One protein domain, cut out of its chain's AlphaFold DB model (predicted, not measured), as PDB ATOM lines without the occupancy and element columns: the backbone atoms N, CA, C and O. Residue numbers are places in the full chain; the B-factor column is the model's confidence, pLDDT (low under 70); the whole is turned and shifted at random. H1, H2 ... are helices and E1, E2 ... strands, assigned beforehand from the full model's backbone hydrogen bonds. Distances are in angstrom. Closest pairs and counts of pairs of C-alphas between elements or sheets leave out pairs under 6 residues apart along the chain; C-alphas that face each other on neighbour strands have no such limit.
ATOM      1  N   VAL A   6     294.867 145.511 202.520       87.12
ATOM      2  CA  VAL A   6     294.030 146.607 202.031       87.12
ATOM      3  C   VAL A   6     294.650 147.151 200.752       87.12
ATOM      4  O   VAL A   6     295.756 147.684 200.778       87.12
ATOM      5  N   ALA A   7     293.952 147.017 199.625       87.62
ATOM      6  CA  ALA A   7     294.432 147.523 198.341       87.62
ATOM      7  C   ALA A   7     294.510 149.058 198.338       87.62
ATOM      8  O   ALA A   7     293.642 149.730 198.892       87.62
ATOM      9  N   GLN A   8     295.529 149.602 197.675       91.06
ATOM     10  CA  GLN A   8     295.735 151.041 197.529       91.06
ATOM     11  C   GLN A   8     294.970 151.545 196.286       91.06
ATOM     12  O   GLN A   8     295.349 151.192 195.166       91.06
ATOM     13  N   PRO A   9     293.884 152.333 196.437       86.31
ATOM     14  CA  PRO A   9     292.956 152.592 195.330       86.31
ATOM     15  C   PRO A   9     293.414 153.706 194.377       86.31
ATOM     16  O   PRO A   9     292.994 153.737 193.223       86.31
ATOM     17  N   TYR A  10     294.286 154.604 194.836       87.12
ATOM     18  CA  TYR A  10     294.866 155.695 194.044       87.12
ATOM     19  C   TYR A  10     296.381 155.518 193.895       87.12
ATOM     20  O   TYR A  10     296.999 154.903 194.769       87.12
ATOM     21  N   PRO A  11     296.997 156.039 192.814       87.25
ATOM     22  CA  PRO A  11     298.447 156.035 192.661       87.25
ATOM     23  C   PRO A  11     299.126 156.637 193.893       87.25
ATOM     24  O   PRO A  11     298.809 157.743 194.314       87.25
ATOM     25  N   LEU A  12     300.031 155.863 194.478       92.06
ATOM     26  CA  LEU A  12     300.862 156.258 195.599       92.06
ATOM     27  C   LEU A  12     302.216 155.591 195.384       92.06
ATOM     28  O   LEU A  12     302.284 154.405 195.049       92.06
ATOM     29  N   PHE A  13     303.282 156.354 195.541       92.31
ATOM     30  CA  PHE A  13     304.650 155.887 195.418       92.31
ATOM     31  C   PHE A  13     305.322 156.000 196.774       92.31
ATOM     32  O   PHE A  13     305.123 156.979 197.488       92.31
ATOM     33  N   ALA A  14     306.098 154.986 197.130       90.50
ATOM     34  CA  ALA A  14     306.930 155.004 198.317       90.50
ATOM     35  C   ALA A  14     308.393 155.140 197.904       90.50
ATOM     36  O   ALA A  14     308.851 154.471 196.974       90.50
ATOM     37  N   ILE A  15     309.105 155.991 198.629       90.19
ATOM     38  CA  ILE A  15     310.556 156.100 198.637       90.19
ATOM     39  C   ILE A  15     311.018 155.363 199.889       90.19
ATOM     40  O   ILE A  15     310.632 155.741 200.994       90.19
ATOM     41  N   VAL A  16     311.806 154.308 199.719       86.62
ATOM     42  CA  VAL A  16     312.226 153.417 200.801       86.62
ATOM     43  C   VAL A  16     313.739 153.397 200.916       86.62
ATOM     44  O   VAL A  16     314.420 153.111 199.934       86.62
ATOM     45  N   VAL A  17     314.248 153.625 202.123       82.12
ATOM     46  CA  VAL A  17     315.655 153.394 202.479       82.12
ATOM     47  C   VAL A  17     315.730 152.151 203.358       82.12
ATOM     48  O   VAL A  17     314.963 152.021 204.313       82.12
ATOM     49  N   VAL A  18     316.615 151.220 203.004       73.25
ATOM     50  CA  VAL A  18     316.778 149.931 203.692       73.25
ATOM     51  C   VAL A  18     318.096 149.929 204.454       73.25
ATOM     52  O   VAL A  18     319.119 150.331 203.904       73.25
ATOM     53  N   ALA A  19     318.091 149.398 205.675       64.75
ATOM     54  CA  ALA A  19     319.275 149.327 206.523       64.75
ATOM     55  C   ALA A  19     320.456 148.676 205.798       64.75
ATOM     56  O   ALA A  19     320.335 147.608 205.192       64.75
ATOM     57  N   GLY A  20     321.614 149.338 205.840       66.06
ATOM     58  CA  GLY A  20     322.830 148.883 205.161       66.06
ATOM     59  C   GLY A  20     322.844 149.101 203.644       66.06
ATOM     60  O   GLY A  20     323.805 148.699 202.988       66.06
ATOM     61  N   ARG A  21     321.816 149.738 203.067       66.94
ATOM     62  CA  ARG A  21     321.799 150.212 201.679       66.94
ATOM     63  C   ARG A  21     321.363 151.669 201.633       66.94
ATOM     64  O   ARG A  21     320.196 152.002 201.789       66.94
ATOM     65  N   LEU A  22     322.323 152.532 201.343       67.19
ATOM     66  CA  LEU A  22     322.137 153.977 201.271       67.19
ATOM     67  C   LEU A  22     321.406 154.455 200.001       67.19
ATOM     68  O   LEU A  22     321.150 155.645 199.834       67.19
ATOM     69  N   GLU A  23     321.029 153.532 199.114       77.94
ATOM     70  CA  GLU A  23     320.276 153.836 197.900       77.94
ATOM     71  C   GLU A  23     318.759 153.804 198.154       77.94
ATOM     72  O   GLU A  23     318.226 152.766 198.560       77.94
ATOM     73  N   PRO A  24     318.031 154.903 197.878       84.50
ATOM     74  CA  PRO A  24     316.582 154.918 197.993       84.50
ATOM     75  C   PRO A  24     315.918 154.148 196.846       84.50
ATOM     76  O   PRO A  24     316.173 154.397 195.667       84.50
ATOM     77  N   TYR A  25     314.992 153.258 197.188       85.00
ATOM     78  CA  TYR A  25     314.144 152.543 196.238       85.00
ATOM     79  C   TYR A  25     312.815 153.268 196.047       85.00
ATOM     80  O   TYR A  25     312.140 153.598 197.018       85.00
ATOM     81  N   VAL A  26     312.399 153.453 194.793       89.19
ATOM     82  CA  VAL A  26     311.081 154.011 194.458       89.19
ATOM     83  C   VAL A  26     310.178 152.908 193.923       89.19
ATOM     84  O   VAL A  26     310.477 152.291 192.900       89.19
ATOM     85  N   GLY A  27     309.057 152.669 194.603       89.69
ATOM     86  CA  GLY A  27     308.087 151.638 194.234       89.69
ATOM     87  C   GLY A  27     306.651 152.135 194.286       89.69
ATOM     88  O   GLY A  27     306.312 153.018 195.072       89.69
ATOM     89  N   ARG A  28     305.778 151.551 193.459       91.75
ATOM     90  CA  ARG A  28     304.338 151.829 193.530       91.75
ATOM     91  C   ARG A  28     303.730 151.061 194.699       91.75
ATOM     92  O   ARG A  28     303.881 149.844 194.756       91.75
ATOM     93  N   VAL A  29     302.991 151.742 195.566       91.69
ATOM     94  CA  VAL A  29     302.192 151.109 196.618       91.69
ATOM     95  C   VAL A  29     300.972 150.451 195.976       91.69
ATOM     96  O   VAL A  29     300.181 151.107 195.297       91.69
ATOM     97  N   VAL A  30     300.831 149.141 196.166       91.00
ATOM     98  CA  VAL A  30     299.681 148.354 195.685       91.00
ATOM     99  C   VAL A  30     298.692 148.027 196.798       91.00
ATOM    100  O   VAL A  30     297.541 147.685 196.530       91.00
ATOM    101  N   GLY A  31     299.110 148.185 198.049       89.94
ATOM    102  CA  GLY A  31     298.255 148.031 199.212       89.94
ATOM    103  C   GLY A  31     299.048 148.063 200.499       89.94
ATOM    104  O   GLY A  31     300.178 148.541 200.524       89.94
ATOM    105  N   TRP A  32     298.439 147.545 201.550       87.31
ATOM    106  CA  TRP A  32     298.941 147.584 202.910       87.31
ATOM    107  C   TRP A  32     298.675 146.246 203.571       87.31
ATOM    108  O   TRP A  32     297.565 145.733 203.458       87.31
ATOM    109  N   GLU A  33     299.669 145.693 204.250       85.81
ATOM    110  CA  GLU A  33     299.570 144.415 204.943       85.81
ATOM    111  C   GLU A  33     299.842 144.601 206.434       85.81
ATOM    112  O   GLU A  33     300.742 145.343 206.828       85.81
ATOM    113  N   ARG A  34     299.039 143.952 207.278       80.00
ATOM    114  CA  ARG A  34     299.250 143.968 208.728       80.00
ATOM    115  C   ARG A  34     300.472 143.129 209.087       80.00
ATOM    116  O   ARG A  34     300.541 141.964 208.713       80.00
ATOM    117  N   VAL A  35     301.384 143.706 209.860       75.31
ATOM    118  CA  VAL A  35     302.552 142.990 210.382       75.31
ATOM    119  C   VAL A  35     302.124 142.211 211.627       75.31
ATOM    120  O   VAL A  35     301.730 142.814 212.625       75.31
ATOM    121  N   GLU A  36     302.119 140.877 211.545       69.38
ATOM    122  CA  GLU A  36     301.632 139.996 212.624       69.38
ATOM    123  C   GLU A  36     302.549 139.997 213.863       69.38
ATOM    124  O   GLU A  36     302.057 139.801 214.971       69.38
ATOM    125  N   ASP A  37     303.839 140.308 213.688       66.88
ATOM    126  CA  ASP A  37     304.857 140.284 214.751       66.88
ATOM    127  C   ASP A  37     305.040 141.628 215.491       66.88
ATOM    128  O   ASP A  37     305.806 141.708 216.450       66.88
ATOM    129  N   GLU A  38     304.327 142.688 215.088       61.19
ATOM    130  CA  GLU A  38     304.422 144.018 215.707       61.19
ATOM    131  C   GLU A  38     303.224 144.287 216.643       61.19
ATOM    132  O   GLU A  38     302.065 144.218 216.207       61.19
ATOM    133  N   PRO A  39     303.450 144.668 217.918       55.84
ATOM    134  CA  PRO A  39     302.406 144.751 218.947       55.84
ATOM    135  C   PRO A  39     301.311 145.807 218.689       55.84
ATOM    136  O   PRO A  39     300.346 145.883 219.448       55.84
ATOM    137  N   ALA A  40     301.411 146.603 217.620       58.78
ATOM    138  CA  ALA A  40     300.511 147.721 217.335       58.78
ATOM    139  C   ALA A  40     299.583 147.539 216.117       58.78
ATOM    140  O   ALA A  40     298.859 148.470 215.771       58.78
ATOM    141  N   GLY A  41     299.555 146.380 215.446       61.69
ATOM    142  CA  GLY A  41     298.728 146.238 214.237       61.69
ATOM    143  C   GLY A  41     299.119 147.226 213.129       61.69
ATOM    144  O   GLY A  41     298.262 147.694 212.379       61.69
ATOM    145  N   LEU A  42     300.414 147.543 213.064       70.25
ATOM    146  CA  LEU A  42     301.021 148.380 212.041       70.25
ATOM    147  C   LEU A  42     300.738 147.809 210.649       70.25
ATOM    148  O   LEU A  42     300.818 146.599 210.416       70.25
ATOM    149  N   LEU A  43     300.396 148.708 209.730       76.25
ATOM    150  CA  LEU A  43     300.225 148.407 208.317       76.25
ATOM    151  C   LEU A  43     301.521 148.750 207.582       76.25
ATOM    152  O   LEU A  43     301.914 149.916 207.536       76.25
ATOM    153  N   ALA A  44     302.168 147.750 206.992       80.56
ATOM    154  CA  ALA A  44     303.322 147.930 206.122       80.56
ATOM    155  C   ALA A  44     302.859 148.113 204.665       80.56
ATOM    156  O   ALA A  44     301.992 147.364 204.201       80.56
ATOM    157  N   PRO A  45     303.405 149.085 203.913       84.94
ATOM    158  CA  PRO A  45     303.028 149.287 202.518       84.94
ATOM    159  C   PRO A  45     303.562 148.149 201.650       84.94
ATOM    160  O   PRO A  45     304.741 147.838 201.678       84.94
ATOM    161  N   VAL A  46     302.738 147.558 200.799       88.06
ATOM    162  CA  VAL A  46     303.172 146.566 199.812       88.06
ATOM    163  C   VAL A  46     303.563 147.294 198.531       88.06
ATOM    164  O   VAL A  46     302.745 147.996 197.933       88.06
ATOM    165  N   LEU A  47     304.811 147.132 198.100       87.81
ATOM    166  CA  LEU A  47     305.405 147.864 196.984       87.81
ATOM    167  C   LEU A  47     305.617 146.975 195.771       87.81
ATOM    168  O   LEU A  47     305.992 145.815 195.900       87.81
ATOM    169  N   THR A  48     305.459 147.542 194.580       85.69
ATOM    170  CA  THR A  48     305.894 146.929 193.324       85.69
ATOM    171  C   THR A  48     307.102 147.677 192.766       85.69
ATOM    172  O   THR A  48     307.023 148.874 192.473       85.69
ATOM    173  N   LEU A  49     308.209 146.948 192.610       77.50
ATOM    174  CA  LEU A  49     309.469 147.378 192.007       77.50
ATOM    175  C   LEU A  49     309.640 146.625 190.679       77.50
ATOM    176  O   LEU A  49     310.094 145.478 190.641       77.50
ATOM    177  N   GLY A  50     309.214 147.240 189.576       75.62
ATOM    178  CA  GLY A  50     309.165 146.561 188.278       75.62
ATOM    179  C   GLY A  50     308.213 145.357 188.309       75.62
ATOM    180  O   GLY A  50     307.014 145.533 188.487       75.62
ATOM    181  N   ALA A  51     308.745 144.142 188.138       71.50
ATOM    182  CA  ALA A  51     307.966 142.895 188.154       71.50
ATOM    183  C   ALA A  51     307.894 142.207 189.533       71.50
ATOM    184  O   ALA A  51     307.289 141.144 189.652       71.50
ATOM    185  N   ARG A  52     308.546 142.759 190.565       75.38
ATOM    186  CA  ARG A  52     308.622 142.145 191.899       75.38
ATOM    187  C   ARG A  52     307.790 142.927 192.905       75.38
ATOM    188  O   ARG A  52     307.815 144.156 192.898       75.38
ATOM    189  N   THR A  53     307.105 142.208 193.789       76.44
ATOM    190  CA  THR A  53     306.374 142.782 194.923       76.44
ATOM    191  C   THR A  53     307.157 142.546 196.213       76.44
ATOM    192  O   THR A  53     307.731 141.474 196.395       76.44
ATOM    193  N   PHE A  54     307.210 143.548 197.086       75.12
ATOM    194  CA  PHE A  54     307.967 143.522 198.334       75.12
ATOM    195  C   PHE A  54     307.187 144.209 199.456       75.12
ATOM    196  O   PHE A  54     306.542 145.231 199.225       75.12
ATOM    197  N   VAL A  55     307.279 143.662 200.668       74.75
ATOM    198  CA  VAL A  55     306.786 144.289 201.898       74.75
ATOM    199  C   VAL A  55     308.015 144.768 202.681       74.75
ATOM    200  O   VAL A  55     308.813 143.933 203.109       74.75
ATOM    201  N   PRO A  56     308.224 146.085 202.846       68.31
ATOM    202  CA  PRO A  56     309.320 146.639 203.617       68.31
ATOM    203  C   PRO A  56     309.078 146.411 205.108       68.31
ATOM    204  O   PRO A  56     308.614 147.298 205.812       68.31
ATOM    205  N   GLY A  57     309.418 145.217 205.593       60.53
ATOM    206  CA  GLY A  57     309.513 144.937 207.032       60.53
ATOM    207  C   GLY A  57     310.779 145.508 207.689       60.53
ATOM    208  O   GLY A  57     310.897 145.479 208.903       60.53
ATOM    209  N   VAL A  58     311.731 146.013 206.892       58.12
ATOM    210  CA  VAL A  58     313.082 146.458 207.310       58.12
ATOM    211  C   VAL A  58     313.488 147.787 206.655       58.12
ATOM    212  O   VAL A  58     314.664 148.064 206.431       58.12
ATOM    213  N   ALA A  59     312.509 148.608 206.276       65.19
ATOM    214  CA  ALA A  59     312.802 149.973 205.861       65.19
ATOM    215  C   ALA A  59     313.022 150.844 207.099       65.19
ATOM    216  O   ALA A  59     312.106 150.974 207.907       65.19
ATOM    217  N   ASP A  60     314.188 151.476 207.220       68.56
ATOM    218  CA  ASP A  60     314.422 152.447 208.296       68.56
ATOM    219  C   ASP A  60     313.593 153.712 208.064       68.56
ATOM    220  O   ASP A  60     313.096 154.340 209.001       68.56
ATOM    221  N   HIS A  61     313.417 154.080 206.791       75.00
ATOM    222  CA  HIS A  61     312.706 155.286 206.394       75.00
ATOM    223  C   HIS A  61     311.823 155.048 205.172       75.00
ATOM    224  O   HIS A  61     312.257 154.492 204.159       75.00
ATOM    225  N   VAL A  62     310.581 155.533 205.263       82.06
ATOM    226  CA  VAL A  62     309.602 155.520 204.174       82.06
ATOM    227  C   VAL A  62     309.012 156.917 204.011       82.06
ATOM    228  O   VAL A  62     308.505 157.500 204.968       82.06
ATOM    229  N   ALA A  63     309.057 157.448 202.793       87.69
ATOM    230  CA  ALA A  63     308.347 158.663 202.400       87.69
ATOM    231  C   ALA A  63     307.378 158.357 201.256       87.69
ATOM    232  O   ALA A  63     307.593 157.412 200.500       87.69
ATOM    233  N   TYR A  64     306.321 159.158 201.118       89.81
ATOM    234  CA  TYR A  64     305.270 158.933 200.128       89.81
ATOM    235  C   TYR A  64     305.099 160.126 199.198       89.81
ATOM    236  O   TYR A  64     305.221 161.271 199.632       89.81
ATOM    237  N   GLU A  65     304.776 159.840 197.942       93.81
ATOM    238  CA  GLU A  65     304.483 160.824 196.899       93.81
ATOM    239  C   GLU A  65     303.309 160.345 196.035       93.81
ATOM    240  O   GLU A  65     303.085 159.144 195.859       93.81
ATOM    241  N   ASP A  66     302.556 161.285 195.478       92.44
ATOM    242  CA  ASP A  66     301.389 161.021 194.627       92.44
ATOM    243  C   ASP A  66     301.765 160.644 193.183       92.44
ATOM    244  O   ASP A  66     301.000 159.979 192.478       92.44
ATOM    245  N   SER A  67     302.971 161.014 192.750       92.69
ATOM    246  CA  SER A  67     303.483 160.758 191.411       92.69
ATOM    247  C   SER A  67     304.869 160.116 191.429       92.69
ATOM    248  O   SER A  67     305.693 160.337 192.320       92.69
ATOM    249  N   ARG A  68     305.140 159.326 190.387       90.06
ATOM    250  CA  ARG A  68     306.443 158.686 190.188       90.06
ATOM    251  C   ARG A  68     307.556 159.714 190.012       90.06
ATOM    252  O   ARG A  68     308.631 159.536 190.567       90.06
ATOM    253  N   GLU A  69     307.287 160.776 189.260       93.19
ATOM    254  CA  GLU A  69     308.271 161.820 188.978       93.19
ATOM    255  C   GLU A  69     308.674 162.563 190.260       93.19
ATOM    256  O   GLU A  69     309.866 162.736 190.520       93.19
ATOM    257  N   SER A  70     307.703 162.942 191.101       92.38
ATOM    258  CA  SER A  70     307.972 163.549 192.411       92.38
ATOM    259  C   SER A  70     308.793 162.613 193.297       92.38
ATOM    260  O   SER A  70     309.781 163.040 193.901       92.38
ATOM    261  N   ALA A  71     308.436 161.323 193.320       91.81
ATOM    262  CA  ALA A  71     309.156 160.308 194.083       91.81
ATOM    263  C   ALA A  71     310.612 160.160 193.630       91.81
ATOM    264  O   ALA A  71     311.519 160.186 194.459       91.81
ATOM    265  N   GLU A  72     310.853 160.055 192.324       91.25
ATOM    266  CA  GLU A  72     312.195 159.927 191.748       91.25
ATOM    267  C   GLU A  72     313.034 161.193 191.969       91.25
ATOM    268  O   GLU A  72     314.212 161.102 192.324       91.25
ATOM    269  N   ARG A  73     312.430 162.382 191.846       91.88
ATOM    270  CA  ARG A  73     313.098 163.659 192.134       91.88
ATOM    271  C   ARG A  73     313.546 163.730 193.592       91.88
ATOM    272  O   ARG A  73     314.698 164.059 193.869       91.88
ATOM    273  N   ARG A  74     312.658 163.385 194.525       89.56
ATOM    274  CA  ARG A  74     312.950 163.405 195.963       89.56
ATOM    275  C   ARG A  74     313.954 162.321 196.363       89.56
ATOM    276  O   ARG A  74     314.861 162.603 197.141       89.56
ATOM    277  N   ALA A  75     313.853 161.126 195.785       88.38
ATOM    278  CA  ALA A  75     314.833 160.056 195.964       88.38
ATOM    279  C   ALA A  75     316.227 160.468 195.462       88.38
ATOM    280  O   ALA A  75     317.222 160.186 196.121       88.38
ATOM    281  N   SER A  76     316.304 161.197 194.345       86.81
ATOM    282  CA  SER A  76     317.576 161.701 193.808       86.81
ATOM    283  C   SER A  76     318.242 162.712 194.746       86.81
ATOM    284  O   SER A  76     319.449 162.638 194.967       86.81
ATOM    285  N   VAL A  77     317.460 163.621 195.342       86.88
ATOM    286  CA  VAL A  77     317.959 164.567 196.358       86.88
ATOM    287  C   VAL A  77     318.474 163.821 197.588       86.88
ATOM    288  O   VAL A  77     319.563 164.121 198.070       86.88
ATOM    289  N   LEU A  78     317.727 162.819 198.062       81.94
ATOM    290  CA  LEU A  78     318.126 161.999 199.204       81.94
ATOM    291  C   LEU A  78     319.429 161.237 198.926       81.94
ATOM    292  O   LEU A  78     320.347 161.295 199.735       81.94
ATOM    293  N   ALA A  79     319.547 160.593 197.764       81.75
ATOM    294  CA  ALA A  79     320.765 159.892 197.362       81.75
ATOM    295  C   ALA A  79     321.978 160.837 197.260       81.75
ATOM    296  O   ALA A  79     323.084 160.460 197.636       81.75
ATOM    297  N   GLY A  80     321.777 162.066 196.769       77.56
ATOM    298  CA  GLY A  80     322.825 163.088 196.716       77.56
ATOM    299  C   GLY A  80     323.291 163.530 198.104       77.56
ATOM    300  O   GLY A  80     324.493 163.567 198.355       77.56
ATOM    301  N   ALA A  81     322.353 163.798 199.016       75.44
ATOM    302  CA  ALA A  81     322.660 164.179 200.394       75.44
ATOM    303  C   ALA A  81     323.403 163.069 201.152       75.44
ATOM    304  O   ALA A  81     324.333 163.347 201.903       75.44
ATOM    305  N   VAL A  82     323.023 161.810 200.926       73.31
ATOM    306  CA  VAL A  82     323.681 160.658 201.551       73.31
ATOM    307  C   VAL A  82     325.126 160.509 201.073       73.31
ATOM    308  O   VAL A  82     326.012 160.375 201.907       73.31
ATOM    309  N   ARG A  83     325.391 160.621 199.764       70.69
ATOM    310  CA  ARG A  83     326.771 160.598 199.239       70.69
ATOM    311  C   ARG A  83     327.621 161.735 199.794       70.69
ATOM    312  O   ARG A  83     328.767 161.516 200.157       70.69
ATOM    313  N   GLN A  84     327.054 162.938 199.889       69.81
ATOM    314  CA  GLN A  84     327.758 164.082 200.465       69.81
ATOM    315  C   GLN A  84     328.131 163.835 201.935       69.81
ATOM    316  O   GLN A  84     329.242 164.162 202.338       69.81
ATOM    317  N   ALA A  85     327.232 163.230 202.718       68.38
ATOM    318  CA  ALA A  85     327.520 162.858 204.100       68.38
ATOM    319  C   ALA A  85     328.592 161.756 204.201       68.38
ATOM    320  O   ALA A  85     329.424 161.798 205.102       68.38
ATOM    321  N   GLU A  86     328.607 160.784 203.282       69.31
ATOM    322  CA  GLU A  86     329.675 159.774 203.215       69.31
ATOM    323  C   GLU A  86     331.042 160.392 202.890       69.31
ATOM    324  O   GLU A  86     332.042 160.005 203.498       69.31
ATOM    325  N   ASP A  87     331.091 161.347 201.958       68.56
ATOM    326  CA  ASP A  87     332.322 162.049 201.586       68.56
ATOM    327  C   ASP A  87     332.848 162.909 202.749       68.56
ATOM    328  O   ASP A  87     334.037 162.866 203.048       68.56
ATOM    329  N   GLU A  88     331.970 163.612 203.472       65.19
ATOM    330  CA  GLU A  88     332.340 164.421 204.644       65.19
ATOM    331  C   GLU A  88     332.915 163.560 205.782       65.19
ATOM    332  O   GLU A  88     333.976 163.871 206.321       65.19
ATOM    333  N   VAL A  89     332.292 162.414 206.081       60.09
ATOM    334  CA  VAL A  89     332.805 161.443 207.071       60.09
ATOM    335  C   VAL A  89     334.148 160.843 206.640       60.09
ATOM    336  O   VAL A  89     334.966 160.473 207.481       60.09
ATOM    337  N   ARG A  90     334.396 160.718 205.333       60.22
ATOM    338  CA  ARG A  90     335.653 160.179 204.800       60.22
ATOM    339  C   ARG A  90     336.783 161.212 204.786       60.22
ATOM    340  O   ARG A  90     337.942 160.819 204.937       60.22
ATOM    341  N   ASP A  91     336.451 162.489 204.612       59.25
ATOM    342  CA  ASP A  91     337.394 163.612 204.628       59.25
ATOM    343  C   ASP A  91     337.777 164.055 206.053       59.25
ATOM    344  O   ASP A  91     338.843 164.650 206.247       59.25
ATOM    345  N   GLU A  92     336.998 163.678 207.072       56.06
ATOM    346  CA  GLU A  92     337.430 163.666 208.475       56.06
ATOM    347  C   GLU A  92     338.476 162.553 208.718       56.06
ATOM    348  O   GLU A  92     338.247 161.542 209.383       56.06
TER     349      GLU A  92
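AT A GLANCE: This is residues 6 to 92 of the 103 residues of an uncharacterized protein of Pseudonocardia cypriaca (UniProt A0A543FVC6). One strongly twisted sheet of five strands has a single long helix, H1, packed along one face over E1 and E2, and the far end of that helix, with residues 87 to 92, sticks out past the sheet. The long strand E2 bends sharply, its first part pairing with E1 and its later part with E3, while the small hairpin of E3 and E4 makes one side of the sheet and E5 the opposite edge. The printed part has 87 residues, with five named strands followed by one named helix, E1 E2 E3 E4 E5 H1; the sheet's order is E4, E3, E2, E1, E5, antiparallel throughout, and the class is mixed, helices and strands. It is only just compact, close to loose, with a radius of gyration of the C-alphas of 14.4 A, and the C-alphas span 46 by 32 by 21 A.

IN THESE COORDINATES: E1 is residues 13 to 18, 15.8 A long, from C-alpha 13 at (304.650, 155.887, 195.418). E2 is residues 21 to 34, 24.4 A long, and bends by 102 degrees at residue 30. Residues 6 to 7 pair with residues 31 to 32 of E2, antiparallel. E3 is residues 43 to 49, 18.8 A, and E4 is residues 52 to 54. E5 is residues 59 to 65, 16.3 A. H1 is residues 68 to 91, 34.5 A, ending at C-alpha 91 at (337.394, 163.612, 204.628).

HOW THE PARTS SIT: E1, E2, E3 and E4 form a meander, each strand the antiparallel neighbour of the one before. E1 and E5 are antiparallel at 162 degrees, with N 15 and O 63 2.8 A apart, within hydrogen-bond range. The hairpin E1 and E2 has N 16 and O 25 at 2.8 A. The hairpin E2 and E3 has N 30 and O 46 at 2.8 A. In the hairpin E3 and E4, N 47 and O 54 are 2.8 A apart. E3 and E5 are apart. H1 is on the sheet at a height of 7.8 A, over E2 and E1, making two layers, a helix on one face of a sheet. It runs along the strands, at 12 degrees to E1 on the local plane. The closest C-alphas of E2 and H1 are those of Pro 24 and Ala 75, 5.8 A. In H1 every O i to N i+4 pair is within hydrogen-bond range.

THE WHOLE: The two C-alphas farthest apart, those of Pro 9 and Glu 92, are 47.7 A apart. The printed part has no cut. The link from E2 to E3, 8 residues, is short; the other links are tight. Mean pLDDT of the printed part is 78.9, with residues 19 to 22, 36 to 41, 56 to 60 and 84 to 92 under 70.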